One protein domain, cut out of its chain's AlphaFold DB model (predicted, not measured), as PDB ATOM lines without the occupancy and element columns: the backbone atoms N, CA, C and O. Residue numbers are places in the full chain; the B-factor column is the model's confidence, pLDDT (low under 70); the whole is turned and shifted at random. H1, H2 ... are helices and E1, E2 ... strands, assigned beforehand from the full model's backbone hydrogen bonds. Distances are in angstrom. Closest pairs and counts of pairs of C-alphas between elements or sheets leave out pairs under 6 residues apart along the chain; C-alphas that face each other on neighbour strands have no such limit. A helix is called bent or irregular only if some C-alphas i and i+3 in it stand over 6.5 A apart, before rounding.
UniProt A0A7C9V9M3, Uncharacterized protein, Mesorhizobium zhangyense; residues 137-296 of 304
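AT A GLANCE: This is residues 137 to 296 of the 304 residues of an uncharacterized protein of Mesorhizobium zhangyense (UniProt A0A7C9V9M3). A small, loosely built head, made of the hairpin E1 E2 with H7, H8 and H9, is joined by the long kinked helix H6 to an elongated body of helices H1 to H5. One part of H6 packs on H3, H4 and H5; farther along, H9 folds back along it and H7 turns off at a corner. The printed part has 160 residues, with nine named helices and two named strands in the order H1 to H8, E1, E2, H9; the sheet E1 - E2 is antiparallel and the class is mostly helix. The whole is loose, with a radius of gyration of the C-alphas of 19.3 A, and its outline is a rod of 63 by 28 by 27 A.

IN THESE COORDINATES: E1 is residues 269 to 271 and E2 residues 277 to 279. H9 is residues 289 to 294, ending at C-alpha 294 (28.542, 37.051, -9.019). H6, residues 229 to 249, is 28.4 A long and begins at C-alpha 229 (46.968, 30.749, -12.756). It has a kink of 31 degrees near residue 243 and is irregular: C-alphas 244 and 247 are 7.7 A apart. H7 is residues 251 to 260 and H8 residues 263 to 267. H1, residues 137 to 152, is 22.2 A long and begins at C-alpha 137 (52.929, 47.759, -15.693). H2 is residues 154 to 167, 19.9 A; H3 residues 180 to 198, 27.1 A; H4 residues 205 to 211; H5 residues 214 to 226, 18.3 A.

HOW THE PARTS SIT: E1 and E2 form an antiparallel hairpin, with N 270 and O 278 2.9 A apart, within hydrogen-bond range. The closest C-alphas of E2 and H9, Ala 278 and Trp 289, are 5.2 A apart. H9 touches H6, the hub, at a shallow tilt of 9 degrees, opposite ways; Glu 244 and Gly 290 have the closest C-alphas, 4.5 A. H7 touches H6 only at the corner, Phe 254 to Pro 247, C-alphas 5.5 A. H8 is close to H7 but not clearly touching, closest C-alphas Ile 258 and Arg 266, 6.6 A. H6 touches H4 at a steep tilt of 45 degrees, closest C-alphas Met 211 and Ala 239, 5.2 A. H5 and H6 are a helical hairpin, closest C-alphas Ala 220 and Leu 232, 5.5 A. H5 touches H2 at a shallow tilt of 25 degrees, closest C-alphas Ala 165 and Arg 221, 5.0 A. H1 touches H3 at a steep tilt of 45 degrees, closest C-alphas Val 138 and Gly 189, 4.0 A. H2 and H3 are apart. The helix packing is part aligned, part crossed: 4 of 10 touching pairs are at a shallow tilt. Every O i to N i+4 pair is within hydrogen-bond range in H1 to H5 and H7 to H9; in H6, 15 of 17 are.

THE WHOLE: The C-alphas farthest apart, Ile 151 and Gln 273, are 63.7 A apart. The printed part has no cut; the link H2 to H3, residues 168 to 179, is long. Residues 259 to 264 stand free. Mean pLDDT of the printed part is 90.3, and no printed residue is under 70.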
ATOM      1  N   ALA A 137      52.355  48.044 -17.005       76.31
ATOM      2  CA  ALA A 137      52.929  47.759 -15.693       76.31
ATOM      3  C   ALA A 137      53.691  46.421 -15.628       76.31
ATOM      4  O   ALA A 137      54.723  46.347 -14.969       76.31
ATOM      5  N   VAL A 138      53.232  45.380 -16.333       82.69
ATOM      6  CA  VAL A 138      53.926  44.078 -16.372       82.69
ATOM      7  C   VAL A 138      55.239  44.209 -17.142       82.69
ATOM      8  O   VAL A 138      56.277  43.760 -16.671       82.69
ATOM      9  N   LYS A 139      55.229  44.920 -18.276       82.62
ATOM     10  CA  LYS A 139      56.454  45.189 -19.049       82.62
ATOM     11  C   LYS A 139      57.455  46.040 -18.263       82.62
ATOM     12  O   LYS A 139      58.655  45.791 -18.330       82.62
ATOM     13  N   ALA A 140      56.973  47.044 -17.530       79.06
ATOM     14  CA  ALA A 140      57.813  47.869 -16.666       79.06
ATOM     15  C   ALA A 140      58.470  47.033 -15.553       79.06
ATOM     16  O   ALA A 140      59.668  47.180 -15.320       79.06
ATOM     17  N   ALA A 141      57.718  46.119 -14.931       84.00
ATOM     18  CA  ALA A 141      58.239  45.188 -13.933       84.00
ATOM     19  C   ALA A 141      59.280  44.216 -14.507       84.00
ATOM     20  O   ALA A 141      60.330  44.026 -13.896       84.00
ATOM     21  N   ASP A 142      59.036  43.647 -15.689       86.75
ATOM     22  CA  ASP A 142      59.987  42.735 -16.339       86.75
ATOM     23  C   ASP A 142      61.320  43.441 -16.645       86.75
ATOM     24  O   ASP A 142      62.394  42.908 -16.359       86.75
ATOM     25  N   ASN A 143      61.264  44.678 -17.154       86.38
ATOM     26  CA  ASN A 143      62.458  45.493 -17.396       86.38
ATOM     27  C   ASN A 143      63.180  45.857 -16.088       86.38
ATOM     28  O   ASN A 143      64.408  45.817 -16.026       86.38
ATOM     29  N   ALA A 144      62.429  46.193 -15.036       84.81
ATOM     30  CA  ALA A 144      62.967  46.477 -13.709       84.81
ATOM     31  C   ALA A 144      63.720  45.271 -13.123       84.81
ATOM     32  O   ALA A 144      64.856  45.419 -12.670       84.81
ATOM     33  N   LEU A 145      63.125  44.076 -13.183       87.25
ATOM     34  CA  LEU A 145      63.746  42.834 -12.711       87.25
ATOM     35  C   LEU A 145      64.999  42.483 -13.517       87.25
ATOM     36  O   LEU A 145      66.013  42.105 -12.928       87.25
ATOM     37  N   ALA A 146      64.956  42.646 -14.844       87.62
ATOM     38  CA  ALA A 146      66.114  42.418 -15.702       87.62
ATOM     39  C   ALA A 146      67.282  43.346 -15.326       87.62
ATOM     40  O   ALA A 146      68.379  42.854 -15.063       87.62
ATOM     41  N   ASN A 147      67.023  44.653 -15.201       86.12
ATOM     42  CA  ASN A 147      68.030  45.651 -14.833       86.12
ATOM     43  C   ASN A 147      68.627  45.384 -13.444       86.12
ATOM     44  O   ASN A 147      69.841  45.434 -13.271       86.12
ATOM     45  N   ILE A 148      67.793  45.065 -12.446       85.56
ATOM     46  CA  ILE A 148      68.292  44.731 -11.107       85.56
ATOM     47  C   ILE A 148      69.157  43.469 -11.161       85.56
ATOM     48  O   ILE A 148      70.216  43.416 -10.535       85.56
ATOM     49  N   GLY A 149      68.736  42.456 -11.915       86.81
ATOM     50  CA  GLY A 149      69.483  41.212 -12.022       86.81
ATOM     51  C   GLY A 149      70.841  41.364 -12.716       86.81
ATOM     52  O   GLY A 149      71.728  40.553 -12.455       86.81
ATOM     53  N   GLU A 150      71.051  42.409 -13.521       89.44
ATOM     54  CA  GLU A 150      72.383  42.786 -14.024       89.44
ATOM     55  C   GLU A 150      73.281  43.395 -12.931       89.44
ATOM     56  O   GLU A 150      74.495  43.200 -12.962       89.44
ATOM     57  N   ILE A 151      72.700  44.090 -11.945       87.19
ATOM     58  CA  ILE A 151      73.432  44.781 -10.868       87.19
ATOM     59  C   ILE A 151      73.809  43.816  -9.736       87.19
ATOM     60  O   ILE A 151      74.967  43.767  -9.322       87.19
ATOM     61  N   ILE A 152      72.838  43.056  -9.217       86.25
ATOM     62  CA  ILE A 152      73.024  42.200  -8.027       86.25
ATOM     63  C   ILE A 152      73.031  40.700  -8.322       86.25
ATOM     64  O   ILE A 152      73.248  39.893  -7.418       86.25
ATOM     65  N   GLY A 153      72.814  40.319  -9.580       90.12
ATOM     66  CA  GLY A 153      72.683  38.930 -10.000       90.12
ATOM     67  C   GLY A 153      71.241  38.423  -9.928       90.12
ATOM     68  O   GLY A 153      70.491  38.708  -8.994       90.12
ATOM     69  N   GLN A 154      70.865  37.612 -10.917       89.12
ATOM     70  CA  GLN A 154      69.512  37.060 -11.052       89.12
ATOM     71  C   GLN A 154      69.102  36.171  -9.866       89.12
ATOM     72  O   GLN A 154      67.944  36.184  -9.458       89.12
ATOM     73  N   ASP A 155      70.044  35.449  -9.253       87.56
ATOM     74  CA  ASP A 155      69.753  34.601  -8.089       87.56
ATOM     75  C   ASP A 155      69.328  35.421  -6.863       87.56
ATOM     76  O   ASP A 155      68.413  35.028  -6.137       87.56
ATOM     77  N   ALA A 156      69.948  36.585  -6.643       86.25
ATOM     78  CA  ALA A 156      69.581  37.481  -5.551       86.25
ATOM     79  C   ALA A 156      68.176  38.061  -5.761       86.25
ATOM     80  O   ALA A 156      67.381  38.096  -4.822       86.25
ATOM     81  N   VAL A 157      67.848  38.441  -7.001       87.81
ATOM     82  CA  VAL A 157      66.505  38.910  -7.377       87.81
ATOM     83  C   VAL A 157      65.466  37.823  -7.158       87.81
ATOM     84  O   VAL A 157      64.468  38.064  -6.485       87.81
ATOM     85  N   ASN A 158      65.719  36.615  -7.659       88.19
ATOM     86  CA  ASN A 158      64.806  35.488  -7.493       88.19
ATOM     87  C   ASN A 158      64.551  35.199  -6.009       88.19
ATOM     88  O   ASN A 158      63.399  35.064  -5.605       88.19
ATOM     89  N   ASN A 159      65.600  35.171  -5.183       88.00
ATOM     90  CA  ASN A 159      65.460  34.980  -3.739       88.00
ATOM     91  C   ASN A 159      64.655  36.107  -3.077       88.00
ATOM     92  O   ASN A 159      63.813  35.827  -2.225       88.00
ATOM     93  N   ALA A 160      64.874  37.363  -3.475       87.69
ATOM     94  CA  ALA A 160      64.134  38.507  -2.945       87.69
ATOM     95  C   ALA A 160      62.647  38.464  -3.331       87.69
ATOM     96  O   ALA A 160      61.790  38.692  -2.480       87.69
ATOM     97  N   VAL A 161      62.330  38.112  -4.580       90.25
ATOM     98  CA  VAL A 161      60.947  37.938  -5.053       90.25
ATOM     99  C   VAL A 161      60.256  36.797  -4.302       90.25
ATOM    100  O   VAL A 161      59.116  36.947  -3.865       90.25
ATOM    101  N   TRP A 162      60.952  35.677  -4.096       92.44
ATOM    102  CA  TRP A 162      60.433  34.555  -3.314       92.44
ATOM    103  C   TRP A 162      60.185  34.921  -1.852       92.44
ATOM    104  O   TRP A 162      59.129  34.590  -1.311       92.44
ATOM    105  N   LEU A 163      61.115  35.641  -1.225       90.25
ATOM    106  CA  LEU A 163      60.943  36.136   0.136       90.25
ATOM    107  C   LEU A 163      59.756  37.102   0.228       90.25
ATOM    108  O   LEU A 163      58.947  36.975   1.140       90.25
ATOM    109  N   ALA A 164      59.601  38.008  -0.739       90.56
ATOM    110  CA  ALA A 164      58.476  38.937  -0.783       90.56
ATOM    111  C   ALA A 164      57.131  38.222  -0.979       90.56
ATOM    112  O   ALA A 164      56.128  38.610  -0.378       90.56
ATOM    113  N   ALA A 165      57.083  37.147  -1.770       91.31
ATOM    114  CA  ALA A 165      55.875  36.332  -1.904       91.31
ATOM    115  C   ALA A 165      55.497  35.647  -0.581       91.31
ATOM    116  O   ALA A 165      54.320  35.608  -0.199       91.31
ATOM    117  N   GLU A 166      56.510  35.156   0.127       89.38
ATOM    118  CA  GLU A 166      56.394  34.465   1.403       89.38
ATOM    119  C   GLU A 166      55.901  35.393   2.522       89.38
ATOM    120  O   GLU A 166      54.909  35.089   3.193       89.38
ATOM    121  N   THR A 167      56.565  36.535   2.714       89.19
ATOM    122  CA  THR A 167      56.281  37.478   3.806       89.19
ATOM    123  C   THR A 167      55.130  38.420   3.467       89.19
ATOM    124  O   THR A 167      54.348  38.785   4.341       89.19
ATOM    125  N   GLY A 168      54.964  38.759   2.189       87.00
ATOM    126  CA  GLY A 168      54.105  39.856   1.752       87.00
ATOM    127  C   GLY A 168      54.742  41.231   1.890       87.00
ATOM    128  O   GLY A 168      54.044  42.226   1.715       87.00
ATOM    129  N   GLU A 169      56.034  41.292   2.203       87.31
ATOM    130  CA  GLU A 169      56.769  42.534   2.404       87.31
ATOM    131  C   GLU A 169      57.812  42.712   1.305       87.31
ATOM    132  O   GLU A 169      58.567  41.793   0.980       87.31
ATOM    133  N   ALA A 170      57.856  43.912   0.728       82.69
ATOM    134  CA  ALA A 170      58.920  44.283  -0.188       82.69
ATOM    135  C   ALA A 170      60.241  44.477   0.585       82.69
ATOM    136  O   ALA A 170      60.208  44.929   1.734       82.69
ATOM    137  N   PRO A 171      61.406  44.180  -0.019       79.25
ATOM    138  CA  PRO A 171      62.695  44.434   0.615       79.25
ATOM    139  C   PRO A 171      62.846  45.920   0.969       79.25
ATOM    140  O   PRO A 171      62.726  46.783   0.102       79.25
ATOM    141  N   THR A 172      63.115  46.216   2.241       77.00
ATOM    142  CA  THR A 172      63.326  47.588   2.733       77.00
ATOM    143  C   THR A 172      64.784  48.027   2.630       77.00
ATOM    144  O   THR A 172      65.069  49.212   2.469       77.00
ATOM    145  N   GLU A 173      65.714  47.074   2.684       81.00
ATOM    146  CA  GLU A 173      67.141  47.299   2.482       81.00
ATOM    147  C   GLU A 173      67.505  46.982   1.031       81.00
ATOM    148  O   GLU A 173      67.708  45.828   0.650       81.00
ATOM    149  N   LEU A 174      67.562  48.027   0.209       80.06
ATOM    150  CA  LEU A 174      68.015  47.937  -1.175       80.06
ATOM    151  C   LEU A 174      69.474  48.410  -1.274       80.06
ATOM    152  O   LEU A 174      69.864  49.355  -0.582       80.06
ATOM    153  N   PRO A 175      70.295  47.791  -2.141       83.31
ATOM    154  CA  PRO A 175      71.567  48.362  -2.568       83.31
ATOM    155  C   PRO A 175      71.402  49.825  -2.990       83.31
ATOM    156  O   PRO A 175      70.398  50.176  -3.607       83.31
ATOM    157  N   SER A 176      72.409  50.661  -2.718       84.31
ATOM    158  CA  SER A 176      72.382  52.106  -3.019       84.31
ATOM    159  C   SER A 176      72.057  52.440  -4.474       84.31
ATOM    160  O   SER A 176      71.578  53.531  -4.767       84.31
ATOM    161  N   ASP A 177      72.329  51.495  -5.369       84.25
ATOM    162  CA  ASP A 177      72.218  51.660  -6.812       84.25
ATOM    163  C   ASP A 177      70.820  51.277  -7.338       84.25
ATOM    164  O   ASP A 177      70.553  51.415  -8.531       84.25
ATOM    165  N   ILE A 178      69.917  50.810  -6.464       83.94
ATOM    166  CA  ILE A 178      68.539  50.444  -6.810       83.94
ATOM    167  C   ILE A 178      67.577  51.449  -6.164       83.94
ATOM    168  O   ILE A 178      67.388  51.428  -4.946       83.94
ATOM    169  N   PRO A 179      66.938  52.328  -6.954       85.62
ATOM    170  CA  PRO A 179      65.961  53.263  -6.420       85.62
ATOM    171  C   PRO A 179      64.661  52.546  -6.029       85.62
ATOM    172  O   PRO A 179      64.240  51.592  -6.686       85.62
ATOM    173  N   LEU A 180      63.990  53.046  -4.986       84.06
ATOM    174  CA  LEU A 180      62.742  52.473  -4.458       84.06
ATOM    175  C   LEU A 180      61.621  52.411  -5.512       84.06
ATOM    176  O   LEU A 180      60.849  51.459  -5.541       84.06
ATOM    177  N   GLU A 181      61.600  53.371  -6.438       85.06
ATOM    178  CA  GLU A 181      60.649  53.431  -7.556       85.06
ATOM    179  C   GLU A 181      60.660  52.150  -8.413       85.06
ATOM    180  O   GLU A 181      59.631  51.732  -8.944       85.06
ATOM    181  N   VAL A 182      61.809  51.475  -8.526       84.62
ATOM    182  CA  VAL A 182      61.926  50.220  -9.284       84.62
ATOM    183  C   VAL A 182      61.185  49.086  -8.575       84.62
ATOM    184  O   VAL A 182      60.554  48.259  -9.233       84.62
ATOM    185  N   VAL A 183      61.197  49.066  -7.241       85.62
ATOM    186  CA  VAL A 183      60.432  48.093  -6.449       85.62
ATOM    187  C   VAL A 183      58.934  48.342  -6.594       85.62
ATOM    188  O   VAL A 183      58.182  47.387  -6.800       85.62
ATOM    189  N   ASP A 184      58.504  49.604  -6.598       84.06
ATOM    190  CA  ASP A 184      57.101  49.963  -6.836       84.06
ATOM    191  C   ASP A 184      56.618  49.482  -8.211       84.06
ATOM    192  O   ASP A 184      55.515  48.941  -8.328       84.06
ATOM    193  N   HIS A 185      57.451  49.592  -9.253       83.62
ATOM    194  CA  HIS A 185      57.134  49.048 -10.576       83.62
ATOM    195  C   HIS A 185      56.982  47.525 -10.572       83.62
ATOM    196  O   HIS A 185      56.052  47.012 -11.199       83.62
ATOM    197  N   ILE A 186      57.840  46.801  -9.849       87.31
ATOM    198  CA  ILE A 186      57.757  45.338  -9.726       87.31
ATOM    199  C   ILE A 186      56.457  44.932  -9.034       87.31
ATOM    200  O   ILE A 186      55.731  44.070  -9.537       87.31
ATOM    201  N   VAL A 187      56.129  45.581  -7.915       88.62
ATOM    202  CA  VAL A 187      54.885  45.324  -7.177       88.62
ATOM    203  C   VAL A 187      53.672  45.644  -8.050       88.62
ATOM    204  O   VAL A 187      52.761  44.822  -8.156       88.62
ATOM    205  N   ALA A 188      53.670  46.791  -8.733       86.62
ATOM    206  CA  ALA A 188      52.586  47.178  -9.632       86.62
ATOM    207  C   ALA A 188      52.401  46.178 -10.786       86.62
ATOM    208  O   ALA A 188      51.265  45.835 -11.124       86.62
ATOM    209  N   GLY A 189      53.491  45.669 -11.368       89.06
ATOM    210  CA  GLY A 189      53.433  44.633 -12.397       89.06
ATOM    211  C   GLY A 189      52.898  43.303 -11.872       89.06
ATOM    212  O   GLY A 189      52.036  42.710 -12.517       89.06
ATOM    213  N   ALA A 190      53.324  42.868 -10.684       90.88
ATOM    214  CA  ALA A 190      52.820  41.648 -10.053       90.88
ATOM    215  C   ALA A 190      51.315  41.741  -9.741       90.88
ATOM    216  O   ALA A 190      50.564  40.806 -10.027       90.88
ATOM    217  N   VAL A 191      50.856  42.887  -9.226       92.44
ATOM    218  CA  VAL A 191      49.427  43.158  -8.995       92.44
ATOM    219  C   VAL A 191      48.656  43.141 -10.314       92.44
ATOM    220  O   VAL A 191      47.647  42.448 -10.420       92.44
ATOM    221  N   ALA A 192      49.153  43.828 -11.346       91.50
ATOM    222  CA  ALA A 192      48.511  43.848 -12.659       91.50
ATOM    223  C   ALA A 192      48.437  42.450 -13.298       91.50
ATOM    224  O   ALA A 192      47.428  42.108 -13.921       91.50
ATOM    225  N   GLN A 193      49.477  41.631 -13.132       92.44
ATOM    226  CA  GLN A 193      49.497  40.242 -13.588       92.44
ATOM    227  C   GLN A 193      48.451  39.405 -12.840       92.44
ATOM    228  O   GLN A 193      47.672  38.691 -13.473       92.44
ATOM    229  N   ALA A 194      48.394  39.515 -11.512       94.19
ATOM    230  CA  ALA A 194      47.406  38.808 -10.706       94.19
ATOM    231  C   ALA A 194      45.972  39.225 -11.071       94.19
ATOM    232  O   ALA A 194      45.122  38.363 -11.296       94.19
ATOM    233  N   ASP A 195      45.707  40.524 -11.222       93.75
ATOM    234  CA  ASP A 195      44.400  41.043 -11.638       93.75
ATOM    235  C   ASP A 195      43.996  40.561 -13.036       93.75
ATOM    236  O   ASP A 195      42.826  40.239 -13.267       93.75
ATOM    237  N   ALA A 196      44.946  40.448 -13.970       93.38
ATOM    238  CA  ALA A 196      44.674  39.910 -15.302       93.38
ATOM    239  C   ALA A 196      44.168  38.458 -15.238       93.38
ATOM    240  O   ALA A 196      43.205  38.111 -15.928       93.38
ATOM    241  N   VAL A 197      44.764  37.633 -14.373       95.25
ATOM    242  CA  VAL A 197      44.351  36.239 -14.143       95.25
ATOM    243  C   VAL A 197      43.014  36.168 -13.394       95.25
ATOM    244  O   VAL A 197      42.123  35.397 -13.767       95.25
ATOM    245  N   LEU A 198      42.839  36.994 -12.359       94.62
ATOM    246  CA  LEU A 198      41.643  37.012 -11.510       94.62
ATOM    247  C   LEU A 198      40.404  37.547 -12.233       94.62
ATOM    248  O   LEU A 198      39.287  37.125 -11.909       94.62
ATOM    249  N   LYS A 199      40.582  38.370 -13.274       92.69
ATOM    250  CA  LYS A 199      39.498  38.896 -14.117       92.69
ATOM    251  C   LYS A 199      38.554  37.806 -14.626       92.69
ATOM    252  O   LYS A 199      37.350  38.040 -14.688       92.69
ATOM    253  N   ALA A 200      39.069  36.612 -14.939       90.38
ATOM    254  CA  ALA A 200      38.263  35.474 -15.392       90.38
ATOM    255  C   ALA A 200      37.254  34.982 -14.338       90.38
ATOM    256  O   ALA A 200      36.227  34.399 -14.677       90.38
ATOM    257  N   THR A 201      37.539  35.219 -13.059       92.12
ATOM    258  CA  THR A 201      36.677  34.833 -11.936       92.12
ATOM    259  C   THR A 201      35.779  35.968 -11.454       92.12
ATOM    260  O   THR A 201      34.822  35.704 -10.738       92.12
ATOM    261  N   GLY A 202      36.057  37.212 -11.859       89.62
ATOM    262  CA  GLY A 202      35.406  38.414 -11.327       89.62
ATOM    263  C   GLY A 202      36.028  38.937 -10.026       89.62
ATOM    264  O   GLY A 202      35.527  39.917  -9.481       89.62
ATOM    265  N   ALA A 203      37.102  38.305  -9.541       93.31
ATOM    266  CA  ALA A 203      37.890  38.761  -8.401       93.31
ATOM    267  C   ALA A 203      38.976  39.762  -8.835       93.31
ATOM    268  O   ALA A 203      39.249  39.933 -10.026       93.31
ATOM    269  N   ASN A 204      39.607  40.399  -7.853       93.81
ATOM    270  CA  ASN A 204      40.795  41.238  -8.001       93.81
ATOM    271  C   ASN A 204      41.684  41.101  -6.749       93.81
ATOM    272  O   ASN A 204      41.270  40.497  -5.756       93.81
ATOM    273  N   VAL A 205      42.898  41.648  -6.789       93.62
ATOM    274  CA  VAL A 205      43.863  41.562  -5.680       93.62
ATOM    275  C   VAL A 205      43.321  42.212  -4.406       93.62
ATOM    276  O   VAL A 205      43.427  41.623  -3.338       93.62
ATOM    277  N   ALA A 206      42.650  43.364  -4.513       92.12
ATOM    278  CA  ALA A 206      42.053  44.038  -3.357       92.12
ATOM    279  C   ALA A 206      40.999  43.170  -2.640       92.12
ATOM    280  O   ALA A 206      40.925  43.164  -1.414       92.12
ATOM    281  N   LEU A 207      40.209  42.396  -3.390       92.94
ATOM    282  CA  LEU A 207      39.281  41.424  -2.819       92.94
ATOM    283  C   LEU A 207      40.018  40.283  -2.114       92.94
ATOM    284  O   LEU A 207      39.549  39.820  -1.076       92.94
ATOM    285  N   LEU A 208      41.131  39.804  -2.677       94.62
ATOM    286  CA  LEU A 208      41.927  38.761  -2.033       94.62
ATOM    287  C   LEU A 208      42.491  39.247  -0.696       94.62
ATOM    288  O   LEU A 208      42.367  38.525   0.287       94.62
ATOM    289  N   ASP A 209      43.045  40.459  -0.654       92.62
ATOM    290  CA  ASP A 209      43.623  41.046   0.562       92.62
ATOM    291  C   ASP A 209      42.595  41.160   1.698       92.62
ATOM    292  O   ASP A 209      42.924  40.911   2.855       92.62
ATOM    293  N   GLU A 210      41.343  41.482   1.367       91.31
ATOM    294  CA  GLU A 210      40.274  41.623   2.358       91.31
ATOM    295  C   GLU A 210      39.670  40.266   2.770       91.31
ATOM    296  O   GLU A 210      39.293  40.065   3.923       91.31
ATOM    297  N   MET A 211      39.502  39.328   1.827       94.31
ATOM    298  CA  MET A 211      38.706  38.106   2.053       94.31
ATOM    299  C   MET A 211      39.534  36.878   2.433       94.31
ATOM    300  O   MET A 211      38.978  35.891   2.944       94.31
ATOM    301  N   LEU A 212      40.827  36.868   2.118       95.31
ATOM    302  CA  LEU A 212      41.703  35.735   2.386       95.31
ATOM    303  C   LEU A 212      42.343  35.842   3.771       95.31
ATOM    304  O   LEU A 212      42.643  36.914   4.281       95.31
ATOM    305  N   SER A 213      42.593  34.687   4.380       95.31
ATOM    306  CA  SER A 213      43.457  34.606   5.557       95.31
ATOM    307  C   SER A 213      44.915  34.881   5.177       95.31
ATOM    308  O   SER A 213      45.307  34.698   4.024       95.31
ATOM    309  N   ALA A 214      45.765  35.211   6.153       93.69
ATOM    310  CA  ALA A 214      47.192  35.448   5.909       93.69
ATOM    311  C   ALA A 214      47.891  34.278   5.180       93.69
ATOM    312  O   ALA A 214      48.717  34.496   4.292       93.69
ATOM    313  N   SER A 215      47.529  33.028   5.499       95.88
ATOM    314  CA  SER A 215      48.064  31.844   4.811       95.88
ATOM    315  C   SER A 215      47.608  31.732   3.356       95.88
ATOM    316  O   SER A 215      48.381  31.304   2.505       95.88
ATOM    317  N   GLU A 216      46.366  32.106   3.059       97.06
ATOM    318  CA  GLU A 216      45.812  32.067   1.702       97.06
ATOM    319  C   GLU A 216      46.325  33.240   0.863       97.06
ATOM    320  O   GLU A 216      46.639  33.054  -0.308       97.06
ATOM    321  N   ALA A 217      46.503  34.418   1.464       94.88
ATOM    322  CA  ALA A 217      47.151  35.560   0.825       94.88
ATOM    323  C   ALA A 217      48.599  35.228   0.429       94.88
ATOM    324  O   ALA A 217      49.032  35.512  -0.687       94.88
ATOM    325  N   ARG A 218      49.339  34.528   1.299       95.56
ATOM    326  CA  ARG A 218      50.667  33.993   0.968       95.56
ATOM    327  C   ARG A 218      50.624  32.988  -0.189       95.56
ATOM    328  O   ARG A 218      51.475  33.048  -1.076       95.56
ATOM    329  N   GLN A 219      49.635  32.091  -0.215       96.69
ATOM    330  CA  GLN A 219      49.441  31.173  -1.346       96.69
ATOM    331  C   GLN A 219      49.116  31.929  -2.639       96.69
ATOM    332  O   GLN A 219      49.657  31.576  -3.682       96.69
ATOM    333  N   ALA A 220      48.301  32.985  -2.575       96.88
ATOM    334  CA  ALA A 220      47.980  33.823  -3.726       96.88
ATOM    335  C   ALA A 220      49.240  34.498  -4.286       96.88
ATOM    336  O   ALA A 220      49.510  34.372  -5.476       96.88
ATOM    337  N   ARG A 221      50.060  35.119  -3.427       95.81
ATOM    338  CA  ARG A 221      51.341  35.727  -3.832       95.81
ATOM    339  C   ARG A 221      52.301  34.706  -4.437       95.81
ATOM    340  O   ARG A 221      52.903  34.964  -5.475       95.81
ATOM    341  N   THR A 222      52.405  33.533  -3.814       95.56
ATOM    342  CA  THR A 222      53.216  32.425  -4.335       95.56
ATOM    343  C   THR A 222      52.736  32.003  -5.722       95.56
ATOM    344  O   THR A 222      53.548  31.915  -6.635       95.56
ATOM    345  N   ALA A 223      51.423  31.823  -5.902       96.69
ATOM    346  CA  ALA A 223      50.819  31.472  -7.185       96.69
ATOM    347  C   ALA A 223      51.061  32.547  -8.259       96.69
ATOM    348  O   ALA A 223      51.303  32.212  -9.417       96.69
ATOM    349  N   THR A 224      51.059  33.832  -7.892       95.62
ATOM    350  CA  THR A 224      51.419  34.927  -8.806       95.62
ATOM    351  C   THR A 224      52.869  34.811  -9.282       95.62
ATOM    352  O   THR A 224      53.124  34.905 -10.484       95.62
ATOM    353  N   VAL A 225      53.813  34.561  -8.366       93.50
ATOM    354  CA  VAL A 225      55.245  34.426  -8.695       93.50
ATOM    355  C   VAL A 225      55.525  33.165  -9.514       93.50
ATOM    356  O   VAL A 225      56.269  33.222 -10.491       93.50
ATOM    357  N   THR A 226      54.901  32.035  -9.176       94.44
ATOM    358  CA  THR A 226      55.070  30.771  -9.914       94.44
ATOM    359  C   THR A 226      54.265  30.693 -11.206       94.44
ATOM    360  O   THR A 226      54.396  29.707 -11.932       94.44
ATOM    361  N   ARG A 227      53.443  31.708 -11.507       94.75
ATOM    362  CA  ARG A 227      52.486  31.713 -12.626       94.75
ATOM    363  C   ARG A 227      51.515  30.523 -12.581       94.75
ATOM    364  O   ARG A 227      51.148  29.964 -13.614       94.75
ATOM    365  N   ASP A 228      51.103  30.127 -11.377       97.25
ATOM    366  CA  ASP A 228      50.044  29.137 -11.175       97.25
ATOM    367  C   ASP A 228      48.667  29.813 -11.245       97.25
ATOM    368  O   ASP A 228      48.002  30.096 -10.241       97.25
ATOM    369  N   ASP A 229      48.237  30.080 -12.478       97.00
ATOM    370  CA  ASP A 229      46.968  30.749 -12.756       97.00
ATOM    371  C   ASP A 229      45.769  29.967 -12.197       97.00
ATOM    372  O   ASP A 229      44.772  30.557 -11.775       97.00
ATOM    373  N   GLN A 230      45.850  28.631 -12.160       97.56
ATOM    374  CA  GLN A 230      44.763  27.788 -11.664       97.56
ATOM    375  C   GLN A 230      44.585  27.929 -10.153       97.56
ATOM    376  O   GLN A 230      43.447  28.086  -9.687       97.56
ATOM    377  N   ALA A 231      45.685  27.899  -9.395       97.25
ATOM    378  CA  ALA A 231      45.659  28.130  -7.956       97.25
ATOM    379  C   ALA A 231      45.161  29.544  -7.634       97.25
ATOM    380  O   ALA A 231      44.273  29.703  -6.790       97.25
ATOM    381  N   LEU A 232      45.644  30.557  -8.358       97.62
ATOM    382  CA  LEU A 232      45.231  31.942  -8.143       97.62
ATOM    383  C   LEU A 232      43.737  32.153  -8.439       97.62
ATOM    384  O   LEU A 232      43.015  32.742  -7.635       97.62
ATOM    385  N   GLN A 233      43.225  31.596  -9.540       97.56
ATOM    386  CA  GLN A 233      41.792  31.638  -9.846       97.56
ATOM    387  C   GLN A 233      40.945  30.870  -8.826       97.56
ATOM    388  O   GLN A 233      39.808  31.258  -8.548       97.56
ATOM    389  N   LYS A 234      41.455  29.762  -8.275       97.81
ATOM    390  CA  LYS A 234      40.760  29.027  -7.211       97.81
ATOM    391  C   LYS A 234      40.593  29.911  -5.973       97.81
ATOM    392  O   LYS A 234      39.465  30.048  -5.505       97.81
ATOM    393  N   LEU A 235      41.665  30.563  -5.528       98.00
ATOM    394  CA  LEU A 235      41.632  31.514  -4.412       98.00
ATOM    395  C   LEU A 235      40.703  32.705  -4.710       98.00
ATOM    396  O   LEU A 235      39.922  33.104  -3.850       98.00
ATOM    397  N   GLY A 236      40.690  33.203  -5.952       96.56
ATOM    398  CA  GLY A 236      39.736  34.216  -6.422       96.56
ATOM    399  C   GLY A 236      38.271  33.810  -6.252       96.56
ATOM    400  O   GLY A 236      37.465  34.572  -5.714       96.56
ATOM    401  N   ARG A 237      37.916  32.584  -6.651       96.44
ATOM    402  CA  ARG A 237      36.556  32.048  -6.461       96.44
ATOM    403  C   ARG A 237      36.204  31.875  -4.984       96.44
ATOM    404  O   ARG A 237      35.066  32.142  -4.603       96.44
ATOM    405  N   GLU A 238      37.154  31.446  -4.159       97.00
ATOM    406  CA  GLU A 238      36.954  31.298  -2.713       97.00
ATOM    407  C   GLU A 238      36.713  32.653  -2.033       97.00
ATOM    408  O   GLU A 238      35.767  32.782  -1.252       97.00
ATOM    409  N   ALA A 239      37.494  33.679  -2.384       96.06
ATOM    410  CA  ALA A 239      37.310  35.047  -1.904       96.06
ATOM    411  C   ALA A 239      35.935  35.615  -2.297       96.06
ATOM    412  O   ALA A 239      35.212  36.139  -1.447       96.06
ATOM    413  N   LEU A 240      35.515  35.434  -3.554       94.88
ATOM    414  CA  LEU A 240      34.174  35.827  -4.008       94.88
ATOM    415  C   LEU A 240      33.059  35.089  -3.263       94.88
ATOM    416  O   LEU A 240      32.061  35.704  -2.894       94.88
ATOM    417  N   GLY A 241      33.233  33.790  -3.012       95.12
ATOM    418  CA  GLY A 241      32.277  33.002  -2.237       95.12
ATOM    419  C   GLY A 241      32.118  33.526  -0.809       95.12
ATOM    420  O   GLY A 241      31.000  33.574  -0.296       95.12
ATOM    421  N   ARG A 242      33.210  33.982  -0.178       95.00
ATOM    422  CA  ARG A 242      33.172  34.624   1.147       95.00
ATOM    423  C   ARG A 242      32.447  35.962   1.109       95.00
ATOM    424  O   ARG A 242      31.585  36.184   1.957       95.00
ATOM    425  N   LEU A 243      32.738  36.801   0.113       93.88
ATOM    426  CA  LEU A 243      32.055  38.082  -0.068       93.88
ATOM    427  C   LEU A 243      30.549  37.896  -0.302       93.88
ATOM    428  O   LEU A 243      29.738  38.631   0.257       93.88
ATOM    429  N   GLU A 244      30.157  36.892  -1.089       94.25
ATOM    430  CA  GLU A 244      28.752  36.581  -1.362       94.25
ATOM    431  C   GLU A 244      27.965  36.262  -0.078       94.25
ATOM    432  O   GLU A 244      26.834  36.722   0.079       94.25
ATOM    433  N   VAL A 245      28.546  35.489   0.843       94.56
ATOM    434  CA  VAL A 245      27.854  35.071   2.076       94.56
ATOM    435  C   VAL A 245      28.116  35.996   3.264       94.56
ATOM    436  O   VAL A 245      27.551  35.768   4.334       94.56
ATOM    437  N   MET A 246      28.944  37.032   3.098       93.56
ATOM    438  CA  MET A 246      29.349  37.946   4.171       93.56
ATOM    439  C   MET A 246      28.166  38.538   4.955       93.56
ATOM    440  O   MET A 246      28.208  38.452   6.183       93.56
ATOM    441  N   PRO A 247      27.083  39.044   4.324       93.44
ATOM    442  CA  PRO A 247      25.981  39.642   5.079       93.44
ATOM    443  C   PRO A 247      25.292  38.660   6.031       93.44
ATOM    444  O   PRO A 247      24.797  39.058   7.082       93.44
ATOM    445  N   SER A 248      25.265  37.375   5.667       92.12
ATOM    446  CA  SER A 248      24.646  36.317   6.468       92.12
ATOM    447  C   SER A 248      25.617  35.705   7.476       92.12
ATOM    448  O   SER A 248      25.205  35.317   8.566       92.12
ATOM    449  N   ARG A 249      26.900  35.589   7.115       92.44
ATOM    450  CA  ARG A 249      27.939  34.971   7.950       92.44
ATOM    451  C   ARG A 249      28.420  35.905   9.061       92.44
ATOM    452  O   ARG A 249      28.554  35.459  10.195       92.44
ATOM    453  N   SER A 250      28.651  37.170   8.723       91.94
ATOM    454  CA  SER A 250      29.209  38.190   9.611       91.94
ATOM    455  C   SER A 250      28.465  39.522   9.426       91.94
ATOM    456  O   SER A 250      29.010  40.470   8.859       91.94
ATOM    457  N   PRO A 251      27.211  39.642   9.900       91.06
ATOM    458  CA  PRO A 251      26.397  40.838   9.667       91.06
ATOM    459  C   PRO A 251      26.996  42.115  10.277       91.06
ATOM    460  O   PRO A 251      26.789  43.200   9.739       91.06
ATOM    461  N   ALA A 252      27.746  41.999  11.380       91.94
ATOM    462  CA  ALA A 252      28.417  43.133  12.018       91.94
ATOM    463  C   ALA A 252      29.588  43.662  11.172       91.94
ATOM    464  O   ALA A 252      29.632  44.855  10.886       91.94
ATOM    465  N   GLU A 253      30.474  42.770  10.716       89.88
ATOM    466  CA  GLU A 253      31.591  43.111   9.819       89.88
ATOM    467  C   GLU A 253      31.066  43.702   8.507       89.88
ATOM    468  O   GLU A 253      31.562  44.717   8.026       89.88
ATOM    469  N   PHE A 254      29.988  43.128   7.966       92.12
ATOM    470  CA  PHE A 254      29.346  43.650   6.764       92.12
ATOM    471  C   PHE A 254      28.791  45.069   6.958       92.12
ATOM    472  O   PHE A 254      28.937  45.920   6.082       92.12
ATOM    473  N   ALA A 255      28.165  45.350   8.105       90.12
ATOM    474  CA  ALA A 255      27.652  46.682   8.414       90.12
ATOM    475  C   ALA A 255      28.779  47.715   8.577       90.12
ATOM    476  O   ALA A 255      28.639  48.849   8.109       90.12
ATOM    477  N   GLU A 256      29.894  47.326   9.202       90.62
ATOM    478  CA  GLU A 256      31.095  48.158   9.302       90.62
ATOM    479  C   GLU A 256      31.677  48.441   7.914       90.62
ATOM    480  O   GLU A 256      31.890  49.604   7.568       90.62
ATOM    481  N   TRP A 257      31.804  47.417   7.072       88.69
ATOM    482  CA  TRP A 257      32.270  47.559   5.698       88.69
ATOM    483  C   TRP A 257      31.363  48.480   4.861       88.69
ATOM    484  O   TRP A 257      31.840  49.416   4.226       88.69
ATOM    485  N   ILE A 258      30.033  48.346   4.936       89.62
ATOM    486  CA  ILE A 258      29.111  49.285   4.264       89.62
ATOM    487  C   ILE A 258      29.291  50.726   4.776       89.62
ATOM    488  O   ILE A 258      29.071  51.701   4.042       89.62
ATOM    489  N   SER A 259      29.658  50.893   6.047       88.50
ATOM    490  CA  SER A 259      29.845  52.211   6.653       88.50
ATOM    491  C   SER A 259      31.079  52.949   6.123       88.50
ATOM    492  O   SER A 259      31.088  54.186   6.165       88.50
ATOM    493  N   THR A 260      32.058  52.231   5.564       88.06
ATOM    494  CA  THR A 260      33.228  52.823   4.899       88.06
ATOM    495  C   THR A 260      32.937  53.195   3.442       88.06
ATOM    496  O   THR A 260      33.577  54.104   2.914       88.06
ATOM    497  N   LEU A 261      31.919  52.587   2.813       86.25
ATOM    498  CA  LEU A 261      31.548  52.883   1.426       86.25
ATOM    499  C   LEU A 261      31.079  54.337   1.229       86.25
ATOM    500  O   LEU A 261      30.385  54.891   2.099       86.25
ATOM    501  N   PRO A 262      31.351  54.943   0.057       89.12
ATOM    502  CA  PRO A 262      30.799  56.234  -0.335       89.12
ATOM    503  C   PRO A 262      29.271  56.295  -0.208       89.12
ATOM    504  O   PRO A 262      28.552  55.313  -0.407       89.12
ATOM    505  N   LYS A 263      28.738  57.492   0.082       87.56
ATOM    506  CA  LYS A 263      27.292  57.693   0.298       87.56
ATOM    507  C   LYS A 263      26.433  57.219  -0.874       87.56
ATOM    508  O   LYS A 263      25.324  56.748  -0.642       87.56
ATOM    509  N   ASP A 264      26.907  57.379  -2.105       86.44
ATOM    510  CA  ASP A 264      26.123  57.026  -3.290       86.44
ATOM    511  C   ASP A 264      26.071  55.514  -3.523       86.44
ATOM    512  O   ASP A 264      25.011  54.992  -3.861       86.44
ATOM    513  N   GLU A 265      27.146  54.792  -3.212       87.31
ATOM    514  CA  GLU A 265      27.158  53.324  -3.214       87.31
ATOM    515  C   GLU A 265      26.293  52.762  -2.084       87.31
ATOM    516  O   GLU A 265      25.515  51.831  -2.284       87.31
ATOM    517  N   ARG A 266      26.323  53.402  -0.910       87.88
ATOM    518  CA  ARG A 266      25.468  53.020   0.218       87.88
ATOM    519  C   ARG A 266      23.979  53.162  -0.088       87.88
ATOM    520  O   ARG A 266      23.192  52.345   0.371       87.88
ATOM    521  N   LYS A 267      23.577  54.169  -0.871       89.50
ATOM    522  CA  LYS A 267      22.174  54.339  -1.302       89.50
ATOM    523  C   LYS A 267      21.707  53.238  -2.253       89.50
ATOM    524  O   LYS A 267      20.506  53.006  -2.342       89.50
ATOM    525  N   ALA A 268      22.626  52.592  -2.971       89.62
ATOM    526  CA  ALA A 268      22.301  51.462  -3.836       89.62
ATOM    527  C   ALA A 268      22.017  50.180  -3.033       89.62
ATOM    528  O   ALA A 268      21.483  49.223  -3.591       89.62
ATOM    529  N   LEU A 269      22.353  50.154  -1.739       92.00
ATOM    530  CA  LEU A 269      22.139  49.025  -0.842       92.00
ATOM    531  C   LEU A 269      20.848  49.215  -0.044       92.00
ATOM    532  O   LEU A 269      20.612  50.260   0.561       92.00
ATOM    533  N   SER A 270      20.021  48.177  -0.010       90.50
ATOM    534  CA  SER A 270      18.803  48.138   0.797       90.50
ATOM    535  C   SER A 270      18.664  46.781   1.474       90.50
ATOM    536  O   SER A 270      19.057  45.758   0.915       90.50
ATOM    537  N   GLN A 271      18.116  46.773   2.684       92.00
ATOM    538  CA  GLN A 271      17.789  45.546   3.397       92.00
ATOM    539  C   GLN A 271      16.280  45.306   3.302       92.00
ATOM    540  O   GLN A 271      15.489  46.228   3.520       92.00
ATOM    541  N   ASP A 272      15.878  44.090   2.938       87.19
ATOM    542  CA  ASP A 272      14.471  43.697   2.907       87.19
ATOM    543  C   ASP A 272      13.920  43.455   4.329       87.19
ATOM    544  O   ASP A 272      14.653  43.422   5.321       87.19
ATOM    545  N   GLN A 273      12.601  43.262   4.443       84.12
ATOM    546  CA  GLN A 273      11.944  42.972   5.729       84.12
ATOM    547  C   GLN A 273      12.378  41.632   6.349       84.12
ATOM    548  O   GLN A 273      12.179  41.418   7.542       84.12
ATOM    549  N   ASN A 274      12.968  40.741   5.550       85.06
ATOM    550  CA  ASN A 274      13.469  39.437   5.972       85.06
ATOM    551  C   ASN A 274      14.957  39.489   6.371       85.06
ATOM    552  O   ASN A 274      15.530  38.457   6.716       85.06
ATOM    553  N   GLY A 275      15.590  40.666   6.320       84.69
ATOM    554  CA  GLY A 275      17.002  40.864   6.630       84.69
ATOM    555  C   GLY A 275      17.971  40.574   5.477       84.69
ATOM    556  O   GLY A 275      19.179  40.728   5.670       84.69
ATOM    557  N   ASN A 276      17.492  40.199   4.286       89.25
ATOM    558  CA  ASN A 276      18.332  39.984   3.111       89.25
ATOM    559  C   ASN A 276      18.747  41.311   2.484       89.25
ATOM    560  O   ASN A 276      17.957  42.244   2.347       89.25
ATOM    561  N   TRP A 277      19.987  41.358   2.017       92.69
ATOM    562  CA  TRP A 277      20.525  42.524   1.336       92.69
ATOM    563  C   TRP A 277      20.263  42.465  -0.166       92.69
ATOM    564  O   TRP A 277      20.531  41.459  -0.832       92.69
ATOM    565  N   ALA A 278      19.757  43.572  -0.698       92.69
ATOM    566  CA  ALA A 278      19.458  43.780  -2.101       92.69
ATOM    567  C   ALA A 278      20.183  45.023  -2.625       92.69
ATOM    568  O   ALA A 278      20.339  46.024  -1.921       92.69
ATOM    569  N   ILE A 279      20.609  44.950  -3.884       93.06
ATOM    570  CA  ILE A 279      21.295  46.031  -4.586       93.06
ATOM    571  C   ILE A 279      20.400  46.549  -5.705       93.06
ATOM    572  O   ILE A 279      19.908  45.779  -6.536       93.06
ATOM    573  N   THR A 280      20.236  47.867  -5.747       93.38
ATOM    574  CA  THR A 280      19.517  48.586  -6.795       93.38
ATOM    575  C   THR A 280      20.487  49.496  -7.537       93.38
ATOM    576  O   THR A 280      20.943  50.509  -7.013       93.38
ATOM    577  N   VAL A 281      20.784  49.140  -8.787       89.19
ATOM    578  CA  VAL A 281      21.624  49.940  -9.689       89.19
ATOM    579  C   VAL A 281      20.734  50.596 -10.747       89.19
ATOM    580  O   VAL A 281      19.867  49.912 -11.302       89.19
ATOM    581  N   PRO A 282      20.931  51.886 -11.084       86.94
ATOM    582  CA  PRO A 282      20.180  52.539 -12.152       86.94
ATOM    583  C   PRO A 282      20.229  51.742 -13.465       86.94
ATOM    584  O   PRO A 282      21.300  51.361 -13.936       86.94
ATOM    585  N   GLY A 283      19.062  51.475 -14.056       88.88
ATOM    586  CA  GLY A 283      18.948  50.734 -15.317       88.88
ATOM    587  C   GLY A 283      19.070  49.208 -15.204       88.88
ATOM    588  O   GLY A 283      19.067  48.535 -16.233       88.88
ATOM    589  N   ARG A 284      19.151  48.639 -13.993       89.44
ATOM    590  CA  ARG A 284      19.130  47.183 -13.762       89.44
ATOM    591  C   ARG A 284      18.014  46.796 -12.786       89.44
ATOM    592  O   ARG A 284      17.657  47.600 -11.927       89.44
ATOM    593  N   PRO A 285      17.455  45.576 -12.894       90.81
ATOM    594  CA  PRO A 285      16.528  45.076 -11.889       90.81
ATOM    595  C   PRO A 285      17.235  44.945 -10.537       90.81
ATOM    596  O   PRO A 285      18.416  44.593 -10.480       90.81
ATOM    597  N   THR A 286      16.501  45.205  -9.454       92.69
ATOM    598  CA  THR A 286      16.974  44.933  -8.093       92.69
ATOM    599  C   THR A 286      17.323  43.453  -7.965       92.69
ATOM    600  O   THR A 286      16.545  42.589  -8.371       92.69
ATOM    601  N   MET A 287      18.492  43.158  -7.404       94.69
ATOM    602  CA  MET A 287      18.987  41.791  -7.243       94.69
ATOM    603  C   MET A 287      19.544  41.572  -5.841       94.69
ATOM    604  O   MET A 287      19.884  42.527  -5.147       94.69
ATOM    605  N   SER A 288      19.636  40.312  -5.415       94.44
ATOM    606  CA  SER A 288      20.252  39.984  -4.129       94.44
ATOM    607  C   SER A 288      21.744  40.315  -4.131       94.44
ATOM    608  O   SER A 288      22.396  40.293  -5.178       94.44
ATOM    609  N   TRP A 289      22.296  40.571  -2.945       93.44
ATOM    610  CA  TRP A 289      23.725  40.808  -2.738       93.44
ATOM    611  C   TRP A 289      24.605  39.767  -3.448       93.44
ATOM    612  O   TRP A 289      25.428  40.119  -4.291       93.44
ATOM    613  N   GLY A 290      24.362  38.476  -3.201       92.06
ATOM    614  CA  GLY A 290      25.126  37.398  -3.832       92.06
ATOM    615  C   GLY A 290      25.006  37.365  -5.358       92.06
ATOM    616  O   GLY A 290      25.982  37.095  -6.058       92.06
ATOM    617  N   ALA A 291      23.835  37.705  -5.910       91.31
ATOM    618  CA  ALA A 291      23.673  37.835  -7.357       91.31
ATOM    619  C   ALA A 291      24.490  39.008  -7.920       91.31
ATOM    620  O   ALA A 291      25.100  38.865  -8.977       91.31
ATOM    621  N   ALA A 292      24.552  40.134  -7.205       91.81
ATOM    622  CA  ALA A 292      25.341  41.290  -7.614       91.81
ATOM    623  C   ALA A 292      26.857  41.040  -7.533       91.81
ATOM    624  O   ALA A 292      27.585  41.469  -8.431       91.81
ATOM    625  N   VAL A 293      27.325  40.315  -6.511       91.62
ATOM    626  CA  VAL A 293      28.727  39.876  -6.387       91.62
ATOM    627  C   VAL A 293      29.103  38.970  -7.562       91.62
ATOM    628  O   VAL A 293      30.063  39.256  -8.272       91.62
ATOM    629  N   ARG A 294      28.299  37.939  -7.862       89.12
ATOM    630  CA  ARG A 294      28.542  37.051  -9.019       89.12
ATOM    631  C   ARG A 294      28.455  37.757 -10.368       89.12
ATOM    632  O   ARG A 294      29.159  37.385 -11.300       89.12
ATOM    633  N   ALA A 295      27.597  38.767 -10.483       86.19
ATOM    634  CA  ALA A 295      27.515  39.607 -11.672       86.19
ATOM    635  C   ALA A 295      28.700  40.590 -11.792       86.19
ATOM    636  O   ALA A 295      28.754  41.356 -12.757       86.19
ATOM    637  N   GLY A 296      29.620  40.604 -10.820       84.25
ATOM    638  CA  GLY A 296      30.776  41.496 -10.777       84.25
ATOM    639  C   GLY A 296      30.393  42.971 -10.655       84.25
ATOM    640  O   GLY A 296      31.142  43.824 -11.137       84.25
TER     641      GLY A 296